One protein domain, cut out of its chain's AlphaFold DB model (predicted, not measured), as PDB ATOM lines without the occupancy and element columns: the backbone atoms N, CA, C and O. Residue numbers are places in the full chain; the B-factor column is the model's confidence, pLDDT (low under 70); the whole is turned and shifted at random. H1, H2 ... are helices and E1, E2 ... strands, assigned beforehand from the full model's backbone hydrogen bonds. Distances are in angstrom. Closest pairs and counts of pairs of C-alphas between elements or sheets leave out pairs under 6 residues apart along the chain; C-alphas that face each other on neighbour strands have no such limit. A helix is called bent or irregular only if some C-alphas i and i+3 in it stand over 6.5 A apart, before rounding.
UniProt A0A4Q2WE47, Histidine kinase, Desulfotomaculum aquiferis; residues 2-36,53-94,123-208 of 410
ATOM      1  N   LEU A   2      25.374   4.986 -36.322       70.69
ATOM      2  CA  LEU A   2      25.204   5.125 -34.862       70.69
ATOM      3  C   LEU A   2      24.367   3.994 -34.223       70.69
ATOM      4  O   LEU A   2      24.736   3.450 -33.188       70.69
ATOM      5  N   ILE A   3      23.287   3.587 -34.900       72.94
ATOM      6  CA  ILE A   3      22.383   2.514 -34.455       72.94
ATOM      7  C   ILE A   3      23.101   1.155 -34.382       72.94
ATOM      8  O   ILE A   3      22.935   0.432 -33.407       72.94
ATOM      9  N   GLY A   4      23.949   0.828 -35.363       70.88
ATOM     10  CA  GLY A   4      24.677  -0.446 -35.388       70.88
ATOM     11  C   GLY A   4      25.734  -0.554 -34.285       70.88
ATOM     12  O   GLY A   4      25.886  -1.614 -33.683       70.88
ATOM     13  N   LEU A   5      26.415   0.553 -33.967       75.12
ATOM     14  CA  LEU A   5      27.373   0.614 -32.856       75.12
ATOM     15  C   LEU A   5      26.664   0.440 -31.504       75.12
ATOM     16  O   LEU A   5      27.094  -0.362 -30.677       75.12
ATOM     17  N   LEU A   6      25.554   1.155 -31.299       79.19
ATOM     18  CA  LEU A   6      24.761   1.070 -30.073       79.19
ATOM     19  C   LEU A   6      24.195  -0.343 -29.869       79.19
ATOM     20  O   LEU A   6      24.272  -0.896 -28.773       79.19
ATOM     21  N   GLN A   7      23.684  -0.951 -30.942       76.75
ATOM     22  CA  GLN A   7      23.163  -2.312 -30.926       76.75
ATOM     23  C   GLN A   7      24.255  -3.340 -30.613       76.75
ATOM     24  O   GLN A   7      24.018  -4.248 -29.818       76.75
ATOM     25  N   TYR A   8      25.455  -3.191 -31.180       82.12
ATOM     26  CA  TYR A   8      26.590  -4.060 -30.870       82.12
ATOM     27  C   TYR A   8      26.978  -3.989 -29.388       82.12
ATOM     28  O   TYR A   8      27.149  -5.031 -28.758       82.12
ATOM     29  N   ILE A   9      27.071  -2.780 -28.818       82.81
ATOM     30  CA  ILE A   9      27.409  -2.584 -27.399       82.81
ATOM     31  C   ILE A   9      26.355  -3.244 -26.504       82.81
ATOM     32  O   ILE A   9      26.696  -4.064 -25.653       82.81
ATOM     33  N   PHE A  10      25.073  -2.958 -26.743       82.88
ATOM     34  CA  PHE A  10      23.980  -3.521 -25.951       82.88
ATOM     35  C   PHE A  10      23.943  -5.053 -26.028       82.88
ATOM     36  O   PHE A  10      23.826  -5.745 -25.017       82.88
ATOM     37  N   MET A  11      24.079  -5.599 -27.234       82.75
ATOM     38  CA  MET A  11      24.016  -7.036 -27.466       82.75
ATOM     39  C   MET A  11      25.222  -7.771 -26.895       82.75
ATOM     40  O   MET A  11      25.066  -8.861 -26.348       82.75
ATOM     41  N   LYS A  12      26.410  -7.162 -26.957       83.94
ATOM     42  CA  LYS A  12      27.601  -7.670 -26.281       83.94
ATOM     43  C   LYS A  12      27.339  -7.807 -24.784       83.94
ATOM     44  O   LYS A  12      27.519  -8.892 -24.240       83.94
ATOM     45  N   ASP A  13      26.837  -6.761 -24.136       83.12
ATOM     46  CA  ASP A  13      26.569  -6.803 -22.697       83.12
ATOM     47  C   ASP A  13      25.520  -7.862 -22.327       83.12
ATOM     48  O   ASP A  13      25.690  -8.581 -21.339       83.12
ATOM     49  N   VAL A  14      24.461  -8.004 -23.130       84.94
ATOM     50  CA  VAL A  14      23.411  -9.016 -22.924       84.94
ATOM     51  C   VAL A  14      23.952 -10.436 -23.099       84.94
ATOM     52  O   VAL A  14      23.716 -11.284 -22.239       84.94
ATOM     53  N   ILE A  15      24.703 -10.714 -24.170       85.81
ATOM     54  CA  ILE A  15      25.251 -12.052 -24.440       85.81
ATOM     55  C   ILE A  15      26.238 -12.465 -23.344       85.81
ATOM     56  O   ILE A  15      26.175 -13.596 -22.857       85.81
ATOM     57  N   TYR A  16      27.110 -11.554 -22.907       86.88
ATOM     58  CA  TYR A  16      28.094 -11.838 -21.862       86.88
ATOM     59  C   TYR A  16      27.420 -12.065 -20.501       86.88
ATOM     60  O   TYR A  16      27.743 -13.040 -19.820       86.88
ATOM     61  N   LYS A  17      26.423 -11.245 -20.132       85.38
ATOM     62  CA  LYS A  17      25.615 -11.453 -18.914       85.38
ATOM     63  C   LYS A  17      24.862 -12.782 -18.943       85.38
ATOM     64  O   LYS A  17      24.906 -13.524 -17.967       85.38
ATOM     65  N   ASN A  18      24.213 -13.114 -20.059       86.75
ATOM     66  CA  ASN A  18      23.476 -14.370 -20.201       86.75
ATOM     67  C   ASN A  18      24.405 -15.585 -20.114       86.75
ATOM     68  O   ASN A  18      24.073 -16.564 -19.442       86.75
ATOM     69  N   LYS A  19      25.594 -15.515 -20.731       87.69
ATOM     70  CA  LYS A  19      26.602 -16.572 -20.605       87.69
ATOM     71  C   LYS A  19      27.074 -16.709 -19.157       87.69
ATOM     72  O   LYS A  19      27.107 -17.827 -18.659       87.69
ATOM     73  N   ALA A  20      27.356 -15.606 -18.464       84.88
ATOM     74  CA  ALA A  20      27.738 -15.631 -17.052       84.88
ATOM     75  C   ALA A  20      26.655 -16.253 -16.153       84.88
ATOM     76  O   ALA A  20      26.962 -17.142 -15.363       84.88
ATOM     77  N   SER A  21      25.383 -15.866 -16.319       85.62
ATOM     78  CA  SER A  21      24.255 -16.479 -15.599       85.62
ATOM     79  C   SER A  21      24.168 -17.985 -15.854       85.62
ATOM     80  O   SER A  21      23.960 -18.758 -14.922       85.62
ATOM     81  N   SER A  22      24.361 -18.413 -17.106       85.75
ATOM     82  CA  SER A  22      24.367 -19.833 -17.470       85.75
ATOM     83  C   SER A  22      25.488 -20.599 -16.762       85.75
ATOM     84  O   SER A  22      25.234 -21.679 -16.232       85.75
ATOM     85  N   LEU A  23      26.691 -20.022 -16.676       84.69
ATOM     86  CA  LEU A  23      27.815 -20.618 -15.947       84.69
ATOM     87  C   LEU A  23      27.537 -20.731 -14.437       84.69
ATOM     88  O   LEU A  23      27.822 -21.771 -13.851       84.69
ATOM     89  N   ILE A  24      26.927 -19.716 -13.807       84.25
ATOM     90  CA  ILE A  24      26.512 -19.796 -12.389       84.25
ATOM     91  C   ILE A  24      25.523 -20.941 -12.178       84.25
ATOM     92  O   ILE A  24      25.676 -21.725 -11.242       84.25
ATOM     93  N   SER A  25      24.510 -21.050 -13.040       84.50
ATOM     94  CA  SER A  25      23.519 -22.123 -12.953       84.50
ATOM     95  C   SER A  25      24.148 -23.506 -13.135       84.50
ATOM     96  O   SER A  25      23.781 -24.428 -12.412       84.50
ATOM     97  N   GLN A  26      25.135 -23.648 -14.031       82.44
ATOM     98  CA  GLN A  26      25.898 -24.893 -14.182       82.44
ATOM     99  C   GLN A  26      26.649 -25.249 -12.897       82.44
ATOM    100  O   GLN A  26      26.515 -26.371 -12.420       82.44
ATOM    101  N   VAL A  27      27.348 -24.294 -12.273       81.00
ATOM    102  CA  VAL A  27      28.047 -24.525 -10.995       81.00
ATOM    103  C   VAL A  27      27.072 -24.922  -9.883       81.00
ATOM    104  O   VAL A  27      27.345 -25.855  -9.136       81.00
ATOM    105  N   ARG A  28      25.906 -24.267  -9.791       80.69
ATOM    106  CA  ARG A  28      24.869 -24.597  -8.795       80.69
ATOM    107  C   ARG A  28      24.205 -25.956  -9.020       80.69
ATOM    108  O   ARG A  28      23.656 -26.508  -8.076       80.69
ATOM    109  N   SER A  29      24.229 -26.480 -10.244       80.69
ATOM    110  CA  SER A  29      23.682 -27.807 -10.556       80.69
ATOM    111  C   SER A  29      24.585 -28.965 -10.118       80.69
ATOM    112  O   SER A  29      24.155 -30.116 -10.139       80.69
ATOM    113  N   ILE A  30      25.829 -28.676  -9.717       80.06
ATOM    114  CA  ILE A  30      26.782 -29.685  -9.256       80.06
ATOM    115  C   ILE A  30      26.373 -30.142  -7.846       80.06
ATOM    116  O   ILE A  30      26.246 -29.292  -6.959       80.06
ATOM    117  N   PRO A  31      26.183 -31.457  -7.614       76.81
ATOM    118  CA  PRO A  31      25.821 -31.985  -6.302       76.81
ATOM    119  C   PRO A  31      26.802 -31.555  -5.206       76.81
ATOM    120  O   PRO A  31      28.014 -31.582  -5.413       76.81
ATOM    121  N   HIS A  32      26.277 -31.215  -4.024       70.62
ATOM    122  CA  HIS A  32      27.068 -30.668  -2.914       70.62
ATOM    123  C   HIS A  32      28.240 -31.562  -2.477       70.62
ATOM    124  O   HIS A  32      29.330 -31.051  -2.243       70.62
ATOM    125  N   PHE A  33      28.055 -32.885  -2.491       66.44
ATOM    126  CA  PHE A  33      29.090 -33.867  -2.143       66.44
ATOM    127  C   PHE A  33      30.366 -33.748  -2.998       66.44
ATOM    128  O   PHE A  33      31.464 -34.036  -2.529       66.44
ATOM    129  N   ASN A  34      30.265 -33.261  -4.240       68.38
ATOM    130  CA  ASN A  34      31.432 -33.104  -5.110       68.38
ATOM    131  C   ASN A  34      32.349 -31.944  -4.673       68.38
ATOM    132  O   ASN A  34      33.463 -31.823  -5.185       68.38
ATOM    133  N   TRP A  35      31.896 -31.091  -3.748       69.81
ATOM    134  CA  TRP A  35      32.673 -29.982  -3.191       69.81
ATOM    135  C   TRP A  35      33.372 -30.316  -1.873       69.81
ATOM    136  O   TRP A  35      34.297 -29.597  -1.506       69.81
ATOM    137  N   GLU A  36      32.970 -31.390  -1.185       63.12
ATOM    138  CA  GLU A  36      33.633 -31.863   0.040       63.12
ATOM    139  C   GLU A  36      35.007 -32.493  -0.271       63.12
ATOM    140  O   GLU A  36      35.928 -32.412   0.541       63.12
ATOM    141  N   PHE A  53      32.506 -32.682 -15.822       64.44
ATOM    142  CA  PHE A  53      32.835 -32.224 -17.166       64.44
ATOM    143  C   PHE A  53      31.696 -31.368 -17.703       64.44
ATOM    144  O   PHE A  53      30.577 -31.850 -17.874       64.44
ATOM    145  N   PHE A  54      32.000 -30.109 -18.007       71.12
ATOM    146  CA  PHE A  54      31.121 -29.257 -18.797       71.12
ATOM    147  C   PHE A  54      31.827 -28.909 -20.106       71.12
ATOM    148  O   PHE A  54      32.933 -28.356 -20.072       71.12
ATOM    149  N   PRO A  55      31.207 -29.208 -21.260       66.62
ATOM    150  CA  PRO A  55      31.777 -28.852 -22.549       66.62
ATOM    151  C   PRO A  55      31.959 -27.331 -22.637       66.62
ATOM    152  O   PRO A  55      31.134 -26.569 -22.132       66.62
ATOM    153  N   GLU A  56      33.034 -26.883 -23.290       74.44
ATOM    154  CA  GLU A  56      33.312 -25.455 -23.531       74.44
ATOM    155  C   GLU A  56      33.678 -24.614 -22.286       74.44
ATOM    156  O   GLU A  56      33.667 -23.377 -22.348       74.44
ATOM    157  N   THR A  57      34.021 -25.246 -21.152       83.31
ATOM    158  CA  THR A  57      34.373 -24.527 -19.909       83.31
ATOM    159  C   THR A  57      35.534 -25.155 -19.135       83.31
ATOM    160  O   THR A  57      35.653 -26.376 -19.061       83.31
ATOM    161  N   SER A  58      36.358 -24.310 -18.514       82.88
ATOM    162  CA  SER A  58      37.387 -24.721 -17.552       82.88
ATOM    163  C   SER A  58      36.936 -24.395 -16.130       82.88
ATOM    164  O   SER A  58      36.466 -23.284 -15.866       82.88
ATOM    165  N   LEU A  59      37.107 -25.354 -15.223       83.62
ATOM    166  CA  LEU A  59      36.716 -25.286 -13.819       83.62
ATOM    167  C   LEU A  59      37.929 -25.446 -12.910       83.62
ATOM    168  O   LEU A  59      38.694 -26.403 -13.045       83.62
ATOM    169  N   ALA A  60      38.031 -24.571 -11.921       82.38
ATOM    170  CA  ALA A  60      38.920 -24.739 -10.784       82.38
ATOM    171  C   ALA A  60      38.171 -24.506  -9.477       82.38
ATOM    172  O   ALA A  60      37.263 -23.679  -9.405       82.38
ATOM    173  N   PHE A  61      38.579 -25.226  -8.443       81.50
ATOM    174  CA  PHE A  61      38.158 -24.996  -7.074       81.50
ATOM    175  C   PHE A  61      39.322 -24.416  -6.281       81.50
ATOM    176  O   PHE A  61      40.450 -24.905  -6.365       81.50
ATOM    177  N   ILE A  62      39.034 -23.364  -5.530       79.38
ATOM    178  CA  ILE A  62      39.970 -22.717  -4.625       79.38
ATOM    179  C   ILE A  62      39.419 -22.891  -3.217       79.38
ATOM    180  O   ILE A  62      38.351 -22.358  -2.914       79.38
ATOM    181  N   ASP A  63      40.123 -23.633  -2.368       74.19
ATOM    182  CA  ASP A  63      39.701 -23.823  -0.981       74.19
ATOM    183  C   ASP A  63      39.925 -22.552  -0.133       74.19
ATOM    184  O   ASP A  63      40.559 -21.575  -0.551       74.19
ATOM    185  N   VAL A  64      39.413 -22.553   1.099       70.31
ATOM    186  CA  VAL A  64      39.611 -21.448   2.059       70.31
ATOM    187  C   VAL A  64      41.074 -21.240   2.484       70.31
ATOM    188  O   VAL A  64      41.425 -20.166   2.975       70.31
ATOM    189  N   GLN A  65      41.942 -22.236   2.287       67.94
ATOM    190  CA  GLN A  65      43.373 -22.180   2.598       67.94
ATOM    191  C   GLN A  65      44.191 -21.580   1.435       67.94
ATOM    192  O   GLN A  65      45.310 -21.106   1.649       67.94
ATOM    193  N   GLY A  66      43.600 -21.484   0.240       65.50
ATOM    194  CA  GLY A  66      44.208 -20.989  -0.993       65.50
ATOM    195  C   GLY A  66      44.779 -22.085  -1.897       65.50
ATOM    196  O   GLY A  66      45.487 -21.753  -2.848       65.50
ATOM    197  N   SER A  67      44.503 -23.364  -1.625       74.25
ATOM    198  CA  SER A  67      44.853 -24.470  -2.517       74.25
ATOM    199  C   SER A  67      44.024 -24.396  -3.794       74.25
ATOM    200  O   SER A  67      42.816 -24.173  -3.751       74.25
ATOM    201  N   TYR A  68      44.685 -24.576  -4.935       76.19
ATOM    202  CA  TYR A  68      44.088 -24.452  -6.261       76.19
ATOM    203  C   TYR A  68      44.012 -25.827  -6.930       76.19
ATOM    204  O   TYR A  68      45.039 -26.390  -7.310       76.19
ATOM    205  N   ALA A  69      42.800 -26.348  -7.105       77.31
ATOM    206  CA  ALA A  69      42.539 -27.633  -7.744       77.31
ATOM    207  C   ALA A  69      41.840 -27.432  -9.095       77.31
ATOM    208  O   ALA A  69      40.758 -26.849  -9.165       77.31
ATOM    209  N   ILE A  70      42.432 -27.934 -10.182       78.44
ATOM    210  CA  ILE A  70      41.787 -27.935 -11.502       78.44
ATOM    211  C   ILE A  70      40.812 -29.111 -11.547       78.44
ATOM    212  O   ILE A  70      41.219 -30.261 -11.407       78.44
ATOM    213  N   LEU A  71      39.529 -28.821 -11.750       75.81
ATOM    214  CA  LEU A  71      38.473 -29.834 -11.797       75.81
ATOM    215  C   LEU A  71      38.151 -30.268 -13.230       75.81
ATOM    216  O   LEU A  71      37.865 -31.438 -13.470       75.81
ATOM    217  N   SER A  72      38.208 -29.333 -14.180       76.44
ATOM    218  CA  SER A  72      37.998 -29.602 -15.605       76.44
ATOM    219  C   SER A  72      38.774 -28.603 -16.448       76.44
ATOM    220  O   SER A  72      38.840 -27.419 -16.116       76.44
ATOM    221  N   MET A  73      39.307 -29.063 -17.575       74.75
ATOM    222  CA  MET A  73      39.868 -28.196 -18.607       74.75
ATOM    223  C   MET A  73      38.878 -28.094 -19.764       74.75
ATOM    224  O   MET A  73      38.350 -29.102 -20.235       74.75
ATOM    225  N   GLY A  74      38.628 -26.869 -20.204       67.38
ATOM    226  CA  GLY A  74      37.836 -26.577 -21.382       67.38
ATOM    227  C   GLY A  74      38.596 -26.856 -22.687       67.38
ATOM    228  O   GLY A  74      39.740 -27.323 -22.678       67.38
ATOM    229  N   PRO A  75      37.966 -26.559 -23.834       62.03
ATOM    230  CA  PRO A  75      38.553 -26.770 -25.151       62.03
ATOM    231  C   PRO A  75      39.876 -26.020 -25.307       62.03
ATOM    232  O   PRO A  75      40.044 -24.909 -24.804       62.03
ATOM    233  N   GLY A  76      40.817 -26.635 -26.027       60.28
ATOM    234  CA  GLY A  76      42.141 -26.061 -26.275       60.28
ATOM    235  C   GLY A  76      43.101 -26.134 -25.084       60.28
ATOM    236  O   GLY A  76      44.076 -25.386 -25.065       60.28
ATOM    237  N   SER A  77      42.841 -26.999 -24.089       58.78
ATOM    238  CA  SER A  77      43.667 -27.142 -22.868       58.78
ATOM    239  C   SER A  77      43.892 -25.816 -22.131       58.78
ATOM    240  O   SER A  77      44.916 -25.607 -21.486       58.78
ATOM    241  N   ALA A  78      42.935 -24.894 -22.249       65.38
ATOM    242  CA  ALA A  78      43.024 -23.588 -21.629       65.38
ATOM    243  C   ALA A  78      42.900 -23.742 -20.108       65.38
ATOM    244  O   ALA A  78      41.806 -23.980 -19.580       65.38
ATOM    245  N   GLU A  79      44.026 -23.629 -19.405       68.19
ATOM    246  CA  GLU A  79      44.036 -23.668 -17.949       68.19
ATOM    247  C   GLU A  79      43.192 -22.518 -17.387       68.19
ATOM    248  O   GLU A  79      43.283 -21.384 -17.879       68.19
ATOM    249  N   PRO A  80      42.366 -22.781 -16.359       74.88
ATOM    250  CA  PRO A  80      41.678 -21.705 -15.689       74.88
ATOM    251  C   PRO A  80      42.725 -20.734 -15.101       74.88
ATOM    252  O   PRO A  80      43.715 -21.147 -14.495       74.88
ATOM    253  N   PRO A  81      42.556 -19.424 -15.309       74.69
ATOM    254  CA  PRO A  81      43.569 -18.446 -14.942       74.69
ATOM    255  C   PRO A  81      43.759 -18.353 -13.436       74.69
ATOM    256  O   PRO A  81      42.798 -18.424 -12.672       74.69
ATOM    257  N   ARG A  82      44.999 -18.135 -13.007       76.88
ATOM    258  CA  ARG A  82      45.323 -17.937 -11.594       76.88
ATOM    259  C   ARG A  82      45.307 -16.450 -11.266       76.88
ATOM    260  O   ARG A  82      45.988 -15.666 -11.921       76.88
ATOM    261  N   PHE A  83      44.530 -16.070 -10.258       73.25
ATOM    262  CA  PHE A  83      44.515 -14.709  -9.728       73.25
ATOM    263  C   PHE A  83      45.380 -14.584  -8.470       73.25
ATOM    264  O   PHE A  83      45.742 -15.578  -7.843       73.25
ATOM    265  N   ASP A  84      45.674 -13.344  -8.073       72.12
ATOM    266  CA  ASP A  84      46.223 -13.065  -6.745       72.12
ATOM    267  C   ASP A  84      45.230 -13.526  -5.660       72.12
ATOM    268  O   ASP A  84      44.011 -13.367  -5.793       72.12
ATOM    269  N   ARG A  85      45.756 -14.066  -4.559       65.56
ATOM    270  CA  ARG A  85      45.009 -14.552  -3.394       65.56
ATOM    271  C   ARG A  85      43.988 -13.527  -2.896       65.56
ATOM    272  O   ARG A  85      42.886 -13.906  -2.503       65.56
ATOM    273  N   GLN A  86      44.310 -12.234  -2.959       66.31
ATOM    274  CA  GLN A  86      43.396 -11.160  -2.553       66.31
ATOM    275  C   GLN A  86      42.093 -11.129  -3.370       66.31
ATOM    276  O   GLN A  86      41.034 -10.812  -2.828       66.31
ATOM    277  N   VAL A  87      42.137 -11.496  -4.656       68.81
ATOM    278  CA  VAL A  87      40.958 -11.528  -5.539       68.81
ATOM    279  C   VAL A  87      39.972 -12.602  -5.083       68.81
ATOM    280  O   VAL A  87      38.770 -12.340  -5.027       68.81
ATOM    281  N   TYR A  88      40.476 -13.776  -4.700       67.56
ATOM    282  CA  TYR A  88      39.662 -14.865  -4.163       67.56
ATOM    283  C   TYR A  88      39.130 -14.530  -2.764       67.56
ATOM    284  O   TYR A  88      37.937 -14.663  -2.506       67.56
ATOM    285  N   LEU A  89      39.967 -13.981  -1.878       65.88
ATOM    286  CA  LEU A  89      39.538 -13.557  -0.538       65.88
ATOM    287  C   LEU A  89      38.427 -12.494  -0.582       65.88
ATOM    288  O   LEU A  89      37.494 -12.535   0.218       65.88
ATOM    289  N   ASN A  90      38.479 -11.563  -1.535       67.50
ATOM    290  CA  ASN A  90      37.430 -10.559  -1.714       67.50
ATOM    291  C   ASN A  90      36.120 -11.151  -2.259       67.50
ATOM    292  O   ASN A  90      35.048 -10.653  -1.925       67.50
ATOM    293  N   ALA A  91      36.187 -12.222  -3.054       65.50
ATOM    294  CA  ALA A  91      35.001 -12.952  -3.497       65.50
ATOM    295  C   ALA A  91      34.366 -13.789  -2.361       65.50
ATOM    296  O   ALA A  91      33.145 -13.927  -2.331       65.50
ATOM    297  N   LEU A  92      35.157 -14.258  -1.382       61.41
ATOM    298  CA  LEU A  92      34.668 -14.942  -0.170       61.41
ATOM    299  C   LEU A  92      33.938 -14.001   0.806       61.41
ATOM    300  O   LEU A  92      33.014 -14.432   1.484       61.41
ATOM    301  N   LYS A  93      34.310 -12.713   0.865       59.19
ATOM    302  CA  LYS A  93      33.681 -11.698   1.743       59.19
ATOM    303  C   LYS A  93      32.251 -11.308   1.342       59.19
ATOM    304  O   LYS A  93      31.633 -10.490   2.017       59.19
ATOM    305  N   LYS A  94      31.723 -11.846   0.241       53.81
ATOM    306  CA  LYS A  94      30.450 -11.427  -0.353       53.81
ATOM    307  C   LYS A  94      29.232 -12.353  -0.089       53.81
ATOM    308  O   LYS A  94      28.509 -12.603  -1.051       53.81
ATOM    309  N   PRO A 123      24.844 -11.287 -12.631       58.12
ATOM    310  CA  PRO A 123      25.977 -12.137 -12.266       58.12
ATOM    311  C   PRO A 123      27.295 -11.354 -12.378       58.12
ATOM    312  O   PRO A 123      27.565 -10.744 -13.415       58.12
ATOM    313  N   ASP A 124      28.124 -11.378 -11.333       70.81
ATOM    314  CA  ASP A 124      29.469 -10.800 -11.387       70.81
ATOM    315  C   ASP A 124      30.343 -11.656 -12.317       70.81
ATOM    316  O   ASP A 124      30.699 -12.790 -11.991       70.81
ATOM    317  N   TYR A 125      30.703 -11.109 -13.477       79.81
ATOM    318  CA  TYR A 125      31.658 -11.722 -14.398       79.81
ATOM    319  C   TYR A 125      32.836 -10.787 -14.662       79.81
ATOM    320  O   TYR A 125      32.717  -9.563 -14.586       79.81
ATOM    321  N   LYS A 126      33.990 -11.366 -14.994       81.25
ATOM    322  CA  LYS A 126      35.186 -10.640 -15.435       81.25
ATOM    323  C   LYS A 126      35.655 -11.190 -16.771       81.25
ATOM    324  O   LYS A 126      35.635 -12.396 -16.986       81.25
ATOM    325  N   ILE A 127      36.088 -10.305 -17.661       82.44
ATOM    326  CA  ILE A 127      36.748 -10.684 -18.911       82.44
ATOM    327  C   ILE A 127      38.237 -10.461 -18.703       82.44
ATOM    328  O   ILE A 127      38.635  -9.359 -18.326       82.44
ATOM    329  N   ILE A 128      39.052 -11.479 -18.945       80.06
ATOM    330  CA  ILE A 128      40.507 -11.342 -18.887       80.06
ATOM    331  C   ILE A 128      41.156 -12.005 -20.093       80.06
ATOM    332  O   ILE A 128      40.549 -12.840 -20.757       80.06
ATOM    333  N   HIS A 129      42.415 -11.662 -20.335       79.25
ATOM    334  CA  HIS A 129      43.260 -12.374 -21.282       79.25
ATOM    335  C   HIS A 129      44.134 -13.365 -20.515       79.25
ATOM    336  O   HIS A 129      44.921 -12.958 -19.662       79.25
ATOM    337  N   ALA A 130      43.985 -14.656 -20.801       71.38
ATOM    338  CA  ALA A 130      44.762 -15.720 -20.177       71.38
ATOM    339  C   ALA A 130      44.998 -16.861 -21.173       71.38
ATOM    340  O   ALA A 130      44.118 -17.194 -21.965       71.38
ATOM    341  N   GLY A 131      46.203 -17.441 -21.163       65.44
ATOM    342  CA  GLY A 131      46.553 -18.538 -22.074       65.44
ATOM    343  C   GLY A 131      46.486 -18.164 -23.563       65.44
ATOM    344  O   GLY A 131      46.168 -19.011 -24.388       65.44
ATOM    345  N   GLY A 132      46.726 -16.893 -23.910       73.88
ATOM    346  CA  GLY A 132      46.692 -16.403 -25.296       73.88
ATOM    347  C   GLY A 132      45.298 -16.076 -25.853       73.88
ATOM    348  O   GLY A 132      45.204 -15.624 -26.990       73.88
ATOM    349  N   ALA A 133      44.226 -16.244 -25.070       80.12
ATOM    350  CA  ALA A 133      42.859 -15.941 -25.489       80.12
ATOM    351  C   ALA A 133      42.097 -15.112 -24.442       80.12
ATOM    352  O   ALA A 133      42.412 -15.118 -23.252       80.12
ATOM    353  N   GLU A 134      41.060 -14.397 -24.882       83.81
ATOM    354  CA  GLU A 134      40.106 -13.783 -23.959       83.81
ATOM    355  C   GLU A 134      39.145 -14.823 -23.384       83.81
ATOM    356  O   GLU A 134      38.520 -15.597 -24.116       83.81
ATOM    357  N   GLN A 135      38.964 -14.775 -22.070       84.12
ATOM    358  CA  GLN A 135      38.076 -15.656 -21.329       84.12
ATOM    359  C   GLN A 135      37.105 -14.846 -20.470       84.12
ATOM    360  O   GLN A 135      37.479 -13.854 -19.840       84.12
ATOM    361  N   LEU A 136      35.848 -15.287 -20.436       86.88
ATOM    362  CA  LEU A 136      34.839 -14.821 -19.493       86.88
ATOM    363  C   LEU A 136      34.862 -15.728 -18.267       86.88
ATOM    364  O   LEU A 136      34.750 -16.945 -18.397       86.88
ATOM    365  N   ILE A 137      35.001 -15.121 -17.094       85.50
ATOM    366  CA  ILE A 137      35.205 -15.802 -15.820       85.50
ATOM    367  C   ILE A 137      34.121 -15.397 -14.847       85.50
ATOM    368  O   ILE A 137      33.791 -14.217 -14.711       85.50
ATOM    369  N   VAL A 138      33.629 -16.391 -14.125       86.00
ATOM    370  CA  VAL A 138      32.679 -16.238 -13.037       86.00
ATOM    371  C   VAL A 138      33.251 -16.926 -11.801       86.00
ATOM    372  O   VAL A 138      33.794 -18.030 -11.886       86.00
ATOM    373  N   LEU A 139      33.150 -16.250 -10.659       81.38
ATOM    374  CA  LEU A 139      33.573 -16.759  -9.357       81.38
ATOM    375  C   LEU A 139      32.326 -16.968  -8.503       81.38
ATOM    376  O   LEU A 139      31.604 -16.010  -8.230       81.38
ATOM    377  N   GLN A 140      32.081 -18.204  -8.082       82.88
ATOM    378  CA  GLN A 140      30.916 -18.561  -7.282       82.88
ATOM    379  C   GLN A 140      31.376 -19.158  -5.943       82.88
ATOM    380  O   GLN A 140      32.075 -20.172  -5.957       82.88
ATOM    381  N   PRO A 141      31.013 -18.572  -4.786       80.38
ATOM    382  CA  PRO A 141      31.305 -19.189  -3.498       80.38
ATOM    383  C   PRO A 141      30.464 -20.458  -3.324       80.38
ATOM    384  O   PRO A 141      29.275 -20.475  -3.655       80.38
ATOM    385  N   VAL A 142      31.084 -21.504  -2.787       79.19
ATOM    386  CA  VAL A 142      30.413 -22.751  -2.414       79.19
ATOM    387  C   VAL A 142      30.170 -22.728  -0.916       79.19
ATOM    388  O   VAL A 142      31.108 -22.595  -0.129       79.19
ATOM    389  N   ILE A 143      28.901 -22.839  -0.532       76.75
ATOM    390  CA  ILE A 143      28.459 -22.796   0.859       76.75
ATOM    391  C   ILE A 143      27.771 -24.117   1.174       76.75
ATOM    392  O   ILE A 143      26.843 -24.515   0.471       76.75
ATOM    393  N   GLU A 144      28.196 -24.763   2.251       72.06
ATOM    394  CA  GLU A 144      27.587 -25.980   2.769       72.06
ATOM    395  C   GLU A 144      27.299 -25.815   4.259       72.06
ATOM    396  O   GLU A 144      28.152 -25.375   5.027       72.06
ATOM    397  N   ARG A 145      26.060 -26.114   4.676       69.88
ATOM    398  CA  ARG A 145      25.611 -26.006   6.081       69.88
ATOM    399  C   ARG A 145      25.950 -24.651   6.737       69.88
ATOM    400  O   ARG A 145      26.196 -24.575   7.935       69.88
ATOM    401  N   GLY A 146      25.960 -23.574   5.946       67.75
ATOM    402  CA  GLY A 146      26.271 -22.214   6.403       67.75
ATOM    403  C   GLY A 146      27.763 -21.874   6.508       67.75
ATOM    404  O   GLY A 146      28.083 -20.750   6.885       67.75
ATOM    405  N   GLN A 147      28.670 -22.788   6.151       74.81
ATOM    406  CA  GLN A 147      30.112 -22.542   6.075       74.81
ATOM    407  C   GLN A 147      30.569 -22.445   4.618       74.81
ATOM    408  O   GLN A 147      30.094 -23.179   3.752       74.81
ATOM    409  N   ILE A 148      31.485 -21.519   4.334       75.25
ATOM    410  CA  ILE A 148      32.060 -21.368   2.995       75.25
ATOM    411  C   ILE A 148      33.185 -22.395   2.845       75.25
ATOM    412  O   ILE A 148      34.168 -22.329   3.577       75.25
ATOM    413  N   LEU A 149      33.044 -23.322   1.899       74.94
ATOM    414  CA  LEU A 149      34.055 -24.347   1.610       74.94
ATOM    415  C   LEU A 149      35.168 -23.822   0.696       74.94
ATOM    416  O   LEU A 149      36.319 -24.246   0.788       74.94
ATOM    417  N   GLY A 150      34.834 -22.881  -0.186       77.88
ATOM    418  CA  GLY A 150      35.766 -22.331  -1.163       77.88
ATOM    419  C   GLY A 150      35.068 -21.554  -2.273       77.88
ATOM    420  O   GLY A 150      33.879 -21.236  -2.185       77.88
ATOM    421  N   ILE A 151      35.815 -21.246  -3.331       81.00
ATOM    422  CA  ILE A 151      35.320 -20.597  -4.548       81.00
ATOM    423  C   ILE A 151      35.489 -21.532  -5.731       81.00
ATOM    424  O   ILE A 151      36.570 -22.058  -5.982       81.00
ATOM    425  N   VAL A 152      34.434 -21.639  -6.526       82.25
ATOM    426  CA  VAL A 152      34.484 -22.247  -7.850       82.25
ATOM    427  C   VAL A 152      34.715 -21.160  -8.876       82.25
ATOM    428  O   VAL A 152      33.925 -20.225  -9.015       82.25
ATOM    429  N   GLN A 153      35.810 -21.300  -9.604       83.62
ATOM    430  CA  GLN A 153      36.122 -20.507 -10.770       83.62
ATOM    431  C   GLN A 153      35.697 -21.277 -12.015       83.62
ATOM    432  O   GLN A 153      36.229 -22.347 -12.300       83.62
ATOM    433  N   ILE A 154      34.771 -20.704 -12.781       85.06
ATOM    434  CA  ILE A 154      34.365 -21.222 -14.087       85.06
ATOM    435  C   ILE A 154      34.719 -20.204 -15.168       85.06
ATOM    436  O   ILE A 154      34.486 -19.003 -15.015       85.06
ATOM    437  N   SER A 155      35.324 -20.678 -16.252       84.81
ATOM    438  CA  SER A 155      35.825 -19.833 -17.336       84.81
ATOM    439  C   SER A 155      35.497 -20.417 -18.706       84.81
ATOM    440  O   SER A 155      35.432 -21.633 -18.867       84.81
ATOM    441  N   THR A 156      35.243 -19.558 -19.692       87.00
ATOM    442  CA  THR A 156      34.901 -19.953 -21.069       87.00
ATOM    443  C   THR A 156      35.509 -18.972 -22.071       87.00
ATOM    444  O   THR A 156      35.653 -17.785 -21.766       87.00
ATOM    445  N   LEU A 157      35.868 -19.444 -23.266       87.25
ATOM    446  CA  LEU A 157      36.452 -18.611 -24.321       87.25
ATOM    447  C   LEU A 157      35.414 -17.624 -24.878       87.25
ATOM    448  O   LEU A 157      34.271 -17.992 -25.148       87.25
ATOM    449  N   THR A 158      35.809 -16.368 -25.102       86.94
ATOM    450  CA  THR A 158      34.906 -15.352 -25.680       86.94
ATOM    451  C   THR A 158      34.890 -15.353 -27.210       86.94
ATOM    452  O   THR A 158      34.034 -14.696 -27.799       86.94
ATOM    453  N   GLY A 159      35.792 -16.095 -27.866       85.00
ATOM    454  CA  GLY A 159      35.904 -16.179 -29.330       85.00
ATOM    455  C   GLY A 159      34.573 -16.484 -30.031       85.00
ATOM    456  O   GLY A 159      34.105 -15.637 -30.794       85.00
ATOM    457  N   PRO A 160      33.889 -17.596 -29.696       85.56
ATOM    458  CA  PRO A 160      32.590 -17.926 -30.289       85.56
ATOM    459  C   PRO A 160      31.516 -16.851 -30.047       85.56
ATOM    460  O   PRO A 160      30.688 -16.582 -30.913       85.56
ATOM    461  N   LEU A 161      31.540 -16.180 -28.886       85.06
ATOM    462  CA  LEU A 161      30.615 -15.081 -28.576       85.06
ATOM    463  C   LEU A 161      30.893 -13.853 -29.459       85.06
ATOM    464  O   LEU A 161      29.954 -13.209 -29.930       85.06
ATOM    465  N   LYS A 162      32.170 -13.532 -29.705       85.94
ATOM    466  CA  LYS A 162      32.575 -12.441 -30.604       85.94
ATOM    467  C   LYS A 162      32.206 -12.739 -32.054       85.94
ATOM    468  O   LYS A 162      31.705 -11.845 -32.730       85.94
ATOM    469  N   GLU A 163      32.399 -13.970 -32.524       88.25
ATOM    470  CA  GLU A 163      32.008 -14.376 -33.881       88.25
ATOM    471  C   GLU A 163      30.503 -14.218 -34.113       88.25
ATOM    472  O   GLU A 163      30.095 -13.669 -35.139       88.25
ATOM    473  N   LEU A 164      29.676 -14.613 -33.136       87.44
ATOM    474  CA  LEU A 164      28.227 -14.393 -33.183       87.44
ATOM    475  C   LEU A 164      27.885 -12.903 -33.296       87.44
ATOM    476  O   LEU A 164      27.100 -12.517 -34.164       87.44
ATOM    477  N   LEU A 165      28.510 -12.058 -32.468       87.06
ATOM    478  CA  LEU A 165      28.303 -10.608 -32.493       87.06
ATOM    479  C   LEU A 165      28.722  -9.979 -33.830       87.06
ATOM    480  O   LEU A 165      27.989  -9.151 -34.369       87.06
ATOM    481  N   ILE A 166      29.876 -10.372 -34.379       86.62
ATOM    482  CA  ILE A 166      30.388  -9.859 -35.659       86.62
ATOM    483  C   ILE A 166      29.490 -10.307 -36.812       86.62
ATOM    484  O   ILE A 166      29.108  -9.481 -37.641       86.62
ATOM    485  N   ARG A 167      29.100 -11.587 -36.856       88.62
ATOM    486  CA  ARG A 167      28.183 -12.104 -37.881       88.62
ATOM    487  C   ARG A 167      26.864 -11.342 -37.852       88.62
ATOM    488  O   ARG A 167      26.384 -10.912 -38.897       88.62
ATOM    489  N   GLN A 168      26.308 -11.124 -36.664       87.00
ATOM    490  CA  GLN A 168      25.064 -10.385 -36.510       87.00
ATOM    491  C   GLN A 168      25.208  -8.911 -36.928       87.00
ATOM    492  O   GLN A 168      24.357  -8.392 -37.656       87.00
ATOM    493  N   LEU A 169      26.312  -8.251 -36.564       86.81
ATOM    494  CA  LEU A 169      26.625  -6.892 -37.017       86.81
ATOM    495  C   LEU A 169      26.681  -6.805 -38.550       86.81
ATOM    496  O   LEU A 169      26.058  -5.919 -39.133       86.81
ATOM    497  N   LEU A 170      27.378  -7.741 -39.204       88.06
ATOM    498  CA  LEU A 170      27.474  -7.796 -40.665       88.06
ATOM    499  C   LEU A 170      26.107  -8.023 -41.320       88.06
ATOM    500  O   LEU A 170      25.789  -7.347 -42.297       88.06
ATOM    501  N   THR A 171      25.266  -8.906 -40.767       89.19
ATOM    502  CA  THR A 171      23.909  -9.120 -41.300       89.19
ATOM    503  C   THR A 171      23.047  -7.863 -41.221       89.19
ATOM    504  O   THR A 171      22.372  -7.524 -42.192       89.19
ATOM    505  N   PHE A 172      23.106  -7.113 -40.115       86.62
ATOM    506  CA  PHE A 172      22.359  -5.860 -39.990       86.62
ATOM    507  C   PHE A 172      22.917  -4.746 -40.869       86.62
ATOM    508  O   PHE A 172      22.137  -3.970 -41.423       86.62
ATOM    509  N   LEU A 173      24.241  -4.670 -41.027       86.94
ATOM    510  CA  LEU A 173      24.877  -3.731 -41.946       86.94
ATOM    511  C   LEU A 173      24.395  -3.983 -43.379       86.94
ATOM    512  O   LEU A 173      23.951  -3.054 -44.049       86.94
ATOM    513  N   PHE A 174      24.429  -5.244 -43.814       92.31
ATOM    514  CA  PHE A 174      23.972  -5.648 -45.138       92.31
ATOM    515  C   PHE A 174      22.486  -5.340 -45.349       92.31
ATOM    516  O   PHE A 174      22.118  -4.740 -46.360       92.31
ATOM    517  N   LEU A 175      21.633  -5.684 -44.377       92.56
ATOM    518  CA  LEU A 175      20.199  -5.407 -44.445       92.56
ATOM    519  C   LEU A 175      19.918  -3.900 -44.514       92.56
ATOM    520  O   LEU A 175      19.107  -3.461 -45.324       92.56
ATOM    521  N   SER A 176      20.624  -3.104 -43.709       90.06
ATOM    522  CA  SER A 176      20.486  -1.643 -43.687       90.06
ATOM    523  C   SER A 176      20.933  -1.012 -45.003       90.06
ATOM    524  O   SER A 176      20.252  -0.131 -45.520       90.06
ATOM    525  N   LEU A 177      22.057  -1.470 -45.566       92.44
ATOM    526  CA  LEU A 177      22.551  -0.991 -46.857       92.44
ATOM    527  C   LEU A 177      21.568  -1.338 -47.977       92.44
ATOM    528  O   LEU A 177      21.235  -0.487 -48.794       92.44
ATOM    529  N   THR A 178      21.057  -2.566 -47.972       95.50
ATOM    530  CA  THR A 178      20.059  -3.027 -48.938       95.50
ATOM    531  C   THR A 178      18.781  -2.195 -48.841       95.50
ATOM    532  O   THR A 178      18.311  -1.673 -49.849       95.50
ATOM    533  N   ALA A 179      18.255  -1.985 -47.631       94.81
ATOM    534  CA  ALA A 179      17.084  -1.140 -47.402       94.81
ATOM    535  C   ALA A 179      17.317   0.317 -47.845       94.81
ATOM    536  O   ALA A 179      16.441   0.918 -48.462       94.81
ATOM    537  N   MET A 180      18.506   0.871 -47.588       94.38
ATOM    538  CA  MET A 180      18.885   2.213 -48.036       94.38
ATOM    539  C   MET A 180      18.939   2.311 -49.562       94.38
ATOM    540  O   MET A 180      18.436   3.283 -50.122       94.38
ATOM    541  N   LEU A 181      19.505   1.310 -50.241       95.75
ATOM    542  CA  LEU A 181      19.530   1.257 -51.702       95.75
ATOM    543  C   LEU A 181      18.112   1.188 -52.268       95.75
ATOM    544  O   LEU A 181      17.778   1.985 -53.139       95.75
ATOM    545  N   PHE A 182      17.253   0.313 -51.741       96.25
ATOM    546  CA  PHE A 182      15.851   0.249 -52.160       96.25
ATOM    547  C   PHE A 182      15.112   1.570 -51.926       96.25
ATOM    548  O   PHE A 182      14.395   2.026 -52.814       96.25
ATOM    549  N   GLY A 183      15.321   2.218 -50.777       95.31
ATOM    550  CA  GLY A 183      14.754   3.536 -50.495       95.31
ATOM    551  C   GLY A 183      15.226   4.598 -51.488       95.31
ATOM    552  O   GLY A 183      14.412   5.343 -52.025       95.31
ATOM    553  N   LEU A 184      16.525   4.629 -51.796       94.81
ATOM    554  CA  LEU A 184      17.106   5.566 -52.757       94.81
ATOM    555  C   LEU A 184      16.565   5.334 -54.176       94.81
ATOM    556  O   LEU A 184      16.087   6.272 -54.815       94.81
ATOM    557  N   PHE A 185      16.594   4.089 -54.656       95.56
ATOM    558  CA  PHE A 185      16.103   3.731 -55.986       95.56
ATOM    559  C   PHE A 185      14.587   3.887 -56.125       95.56
ATOM    560  O   PHE A 185      14.121   4.183 -57.220       95.56
ATOM    561  N   GLY A 186      13.820   3.735 -55.043       93.62
ATOM    562  CA  GLY A 186      12.382   4.007 -55.031       93.62
ATOM    563  C   GLY A 186      12.054   5.502 -54.993       93.62
ATOM    564  O   GLY A 186      11.132   5.947 -55.670       93.62
ATOM    565  N   PHE A 187      12.823   6.299 -54.248       93.12
ATOM    566  CA  PHE A 187      12.548   7.725 -54.053       93.12
ATOM    567  C   PHE A 187      12.920   8.593 -55.265       93.12
ATOM    568  O   PHE A 187      12.164   9.489 -55.641       93.12
ATOM    569  N   LEU A 188      14.056   8.321 -55.915       93.12
ATOM    570  CA  LEU A 188      14.516   9.082 -57.084       93.12
ATOM    571  C   LEU A 188      13.495   9.173 -58.242       93.12
ATOM    572  O   LEU A 188      13.279  10.282 -58.743       93.12
ATOM    573  N   PRO A 189      12.853   8.078 -58.701       90.50
ATOM    574  CA  PRO A 189      11.865   8.154 -59.775       90.50
ATOM    575  C   PRO A 189      10.600   8.902 -59.347       90.50
ATOM    576  O   PRO A 189      10.038   9.624 -60.166       90.50
ATOM    577  N   ILE A 190      10.183   8.794 -58.081       88.88
ATOM    578  CA  ILE A 190       9.046   9.554 -57.540       88.88
ATOM    579  C   ILE A 190       9.344  11.053 -57.612       88.88
ATOM    580  O   ILE A 190       8.542  11.819 -58.139       88.88
ATOM    581  N   LEU A 191      10.532  11.463 -57.159       88.75
ATOM    582  CA  LEU A 191      10.938  12.864 -57.183       88.75
ATOM    583  C   LEU A 191      10.965  13.423 -58.611       88.75
ATOM    584  O   LEU A 191      10.448  14.511 -58.859       88.75
ATOM    585  N   ARG A 192      11.517  12.661 -59.566       88.69
ATOM    586  CA  ARG A 192      11.517  13.047 -60.985       88.69
ATOM    587  C   ARG A 192      10.106  13.142 -61.552       88.69
ATOM    588  O   ARG A 192       9.811  14.105 -62.248       88.69
ATOM    589  N   ARG A 193       9.236  12.180 -61.237       85.56
ATOM    590  CA  ARG A 193       7.857  12.156 -61.732       85.56
ATOM    591  C   ARG A 193       7.041  13.351 -61.245       85.56
ATOM    592  O   ARG A 193       6.111  13.726 -61.945       85.56
ATOM    593  N   THR A 194       7.384  13.949 -60.102       84.69
ATOM    594  CA  THR A 194       6.648  15.092 -59.532       84.69
ATOM    595  C   THR A 194       7.284  16.447 -59.809       84.69
ATOM    596  O   THR A 194       6.576  17.384 -60.160       84.69
ATOM    597  N   LEU A 195       8.607  16.577 -59.697       89.44
ATOM    598  CA  LEU A 195       9.261  17.882 -59.839       89.44
ATOM    599  C   LEU A 195       9.546  18.275 -61.291       89.44
ATOM    600  O   LEU A 195       9.539  19.464 -61.593       89.44
ATOM    601  N   VAL A 196       9.785  17.314 -62.191       89.44
ATOM    602  CA  VAL A 196      10.093  17.630 -63.598       89.44
ATOM    603  C   VAL A 196       8.894  18.263 -64.321       89.44
ATOM    604  O   VAL A 196       9.092  19.304 -64.946       89.44
ATOM    605  N   PRO A 197       7.658  17.727 -64.217       89.00
ATOM    606  CA  PRO A 197       6.476  18.376 -64.795       89.00
ATOM    607  C   PRO A 197       6.287  19.813 -64.295       89.00
ATOM    608  O   PRO A 197       6.090  20.730 -65.088       89.00
ATOM    609  N   LEU A 198       6.449  20.028 -62.985       89.25
ATOM    610  CA  LEU A 198       6.299  21.339 -62.358       89.25
ATOM    611  C   LEU A 198       7.361  22.332 -62.849       89.25
ATOM    612  O   LEU A 198       7.031  23.465 -63.191       89.25
ATOM    613  N   TYR A 199       8.619  21.900 -62.951       89.38
ATOM    614  CA  TYR A 199       9.690  22.721 -63.517       89.38
ATOM    615  C   TYR A 199       9.393  23.134 -64.964       89.38
ATOM    616  O   TYR A 199       9.519  24.309 -65.297       89.38
ATOM    617  N   ASN A 200       8.917  22.203 -65.798       88.06
ATOM    618  CA  ASN A 200       8.560  22.498 -67.188       88.06
ATOM    619  C   ASN A 200       7.430  23.535 -67.295       88.06
ATOM    620  O   ASN A 200       7.440  24.348 -68.218       88.06
ATOM    621  N   MET A 201       6.464  23.524 -66.367       89.62
ATOM    622  CA  MET A 201       5.403  24.538 -66.312       89.62
ATOM    623  C   MET A 201       5.977  25.925 -66.005       89.62
ATOM    624  O   MET A 201       5.639  26.899 -66.672       89.62
ATOM    625  N   VAL A 202       6.878  26.028 -65.028       89.94
ATOM    626  CA  VAL A 202       7.513  27.311 -64.683       89.94
ATOM    627  C   VAL A 202       8.361  27.827 -65.849       89.94
ATOM    628  O   VAL A 202       8.162  28.956 -66.286       89.94
ATOM    629  N   ASP A 203       9.222  26.975 -66.407       90.06
ATOM    630  CA  ASP A 203      10.103  27.311 -67.533       90.06
ATOM    631  C   ASP A 203       9.320  27.741 -68.785       90.06
ATOM    632  O   ASP A 203       9.669  28.712 -69.458       90.06
ATOM    633  N   THR A 204       8.215  27.052 -69.086       89.31
ATOM    634  CA  THR A 204       7.352  27.411 -70.219       89.31
ATOM    635  C   THR A 204       6.650  28.745 -69.980       89.31
ATOM    636  O   THR A 204       6.557  29.542 -70.907       89.31
ATOM    637  N   THR A 205       6.205  29.008 -68.749       90.31
ATOM    638  CA  THR A 205       5.553  30.274 -68.380       90.31
ATOM    639  C   THR A 205       6.507  31.459 -68.504       90.31
ATOM    640  O   THR A 205       6.107  32.496 -69.018       90.31
ATOM    641  N   GLU A 206       7.769  31.309 -68.095       87.75
ATOM    642  CA  GLU A 206       8.789  32.364 -68.210       87.75
ATOM    643  C   GLU A 206       9.087  32.745 -69.671       87.75
ATOM    644  O   GLU A 206       9.471  33.874 -69.965       87.75
ATOM    645  N   GLN A 207       8.868  31.814 -70.599       87.00
ATOM    646  CA  GLN A 207       9.081  32.019 -72.031       87.00
ATOM    647  C   GLN A 207       7.838  32.519 -72.777       87.00
ATOM    648  O   GLN A 207       7.933  32.800 -73.973       87.00
ATOM    649  N   ILE A 208       6.683  32.605 -72.111       88.88
ATOM    650  CA  ILE A 208       5.466  33.177 -72.686       88.88
ATOM    651  C   ILE A 208       5.487  34.687 -72.441       88.88
ATOM    652  O   ILE A 208       5.455  35.146 -71.301       88.88
TER     653      ILE A 208
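AT A GLANCE: This is residues 2 to 36, 53 to 94 and 123 to 208 of the 410 residues of the protein "Histidine kinase" of Desulfotomaculum aquiferis (UniProt A0A4Q2WE47). The model is a small head with a long helical arm. The head is a strongly twisted sheet of five strands, with residues 16 to 28 of H1 packed over one face and the short H3 over the other; H4 follows the last strand, runs alongside residues 4 to 16 of H1 and then sticks out alone with residues 177 to 206. The 163 printed residues include four named helices and five named strands, in the order H1 H2 E1 E2 H3 E3 E4 E5 H4; the class is mixed, helices and strands, and the sheet, in the order E2 E1 E5 E4 E3, is antiparallel throughout. The whole is extended, with a radius of gyration of the C-alphas of 28.0 A and spans of 101 by 31 by 28 A, the arm making the length.

HOW THE PARTS SIT: H1, residues 2 to 28, is on the sheet at a height of 9.9 A, over E3, residues 125 to 130, E4, residues 133 to 144, and E5, residues 147 to 157. It runs slantwise to the strands, at 36 degrees to E4 on the local plane; its closest C-alphas to E4 are those of Ala 20 and Val 138, 6.4 A. H2, residues 33 to 36, only grazes the sheet. E1, residues 58 to 63, and E2, residues 68 to 72, form a hairpin, with N 61 and O 69 at 2.8 A. H3, residues 85 to 92, is on the opposite face of the sheet to H1, and its height over the sheet is 9.4 A; dropped onto the local plane, 4 of its 8 C-alphas fall on E5, 2 on E1 and 2 on E4, and it lies over E5 but, only just, not over E1 or E4; it runs across the strands, at 64 degrees to E5 on the local plane. E3, E4 and E5 form a meander, each strand the antiparallel neighbour of the one before, with N 128 and O 135 at 3.0 A and N 140 and O 152 at 2.9 A. E1 and E5 are neighbours too, with N 60 and O 153 at 2.9 A. H4, residues 159 to 206, only just misses being on the sheet, with 4 pairs of C-alphas within 10 A. Its residues 161 to 173 alone touch H1, opposite ways at a shallow tilt of 23 degrees; the closest C-alphas are those of Tyr 8 and Leu 169, 6.8 A. Every O i to N i+4 pair is within hydrogen-bond range in H1 and H3, and 40 of 44 are in H4; H2 is too short for such a pair.

IN THESE COORDINATES: H1 begins at C-alpha 2, (25.204, 5.125, -34.862), and measures 39.5 A. E4 measures 33.7 A and E5 31.3 A. H4 measures 67.8 A, ends at C-alpha 206, (8.789, 32.364, -68.210), and has a kink of 27 degrees near residue 196. It is neither bent nor irregular, but only just: C-alphas 186 and 189 are 6.3 A apart.

THE WHOLE: The two C-alphas farthest apart, those of Glu 36 and Ile 208, are 101.6 A apart. Residues 37 to 52 and 95 to 122 are not printed; the gaps are 17.2 A from C-alpha 36 to 53 and 12.7 A from C-alpha 94 to 123. The link from E2 to H3 is long. Mean pLDDT of the printed part is 80.3; 28 residues are under 70, among them 33 to 36, 74 to 79 and 85 to 94.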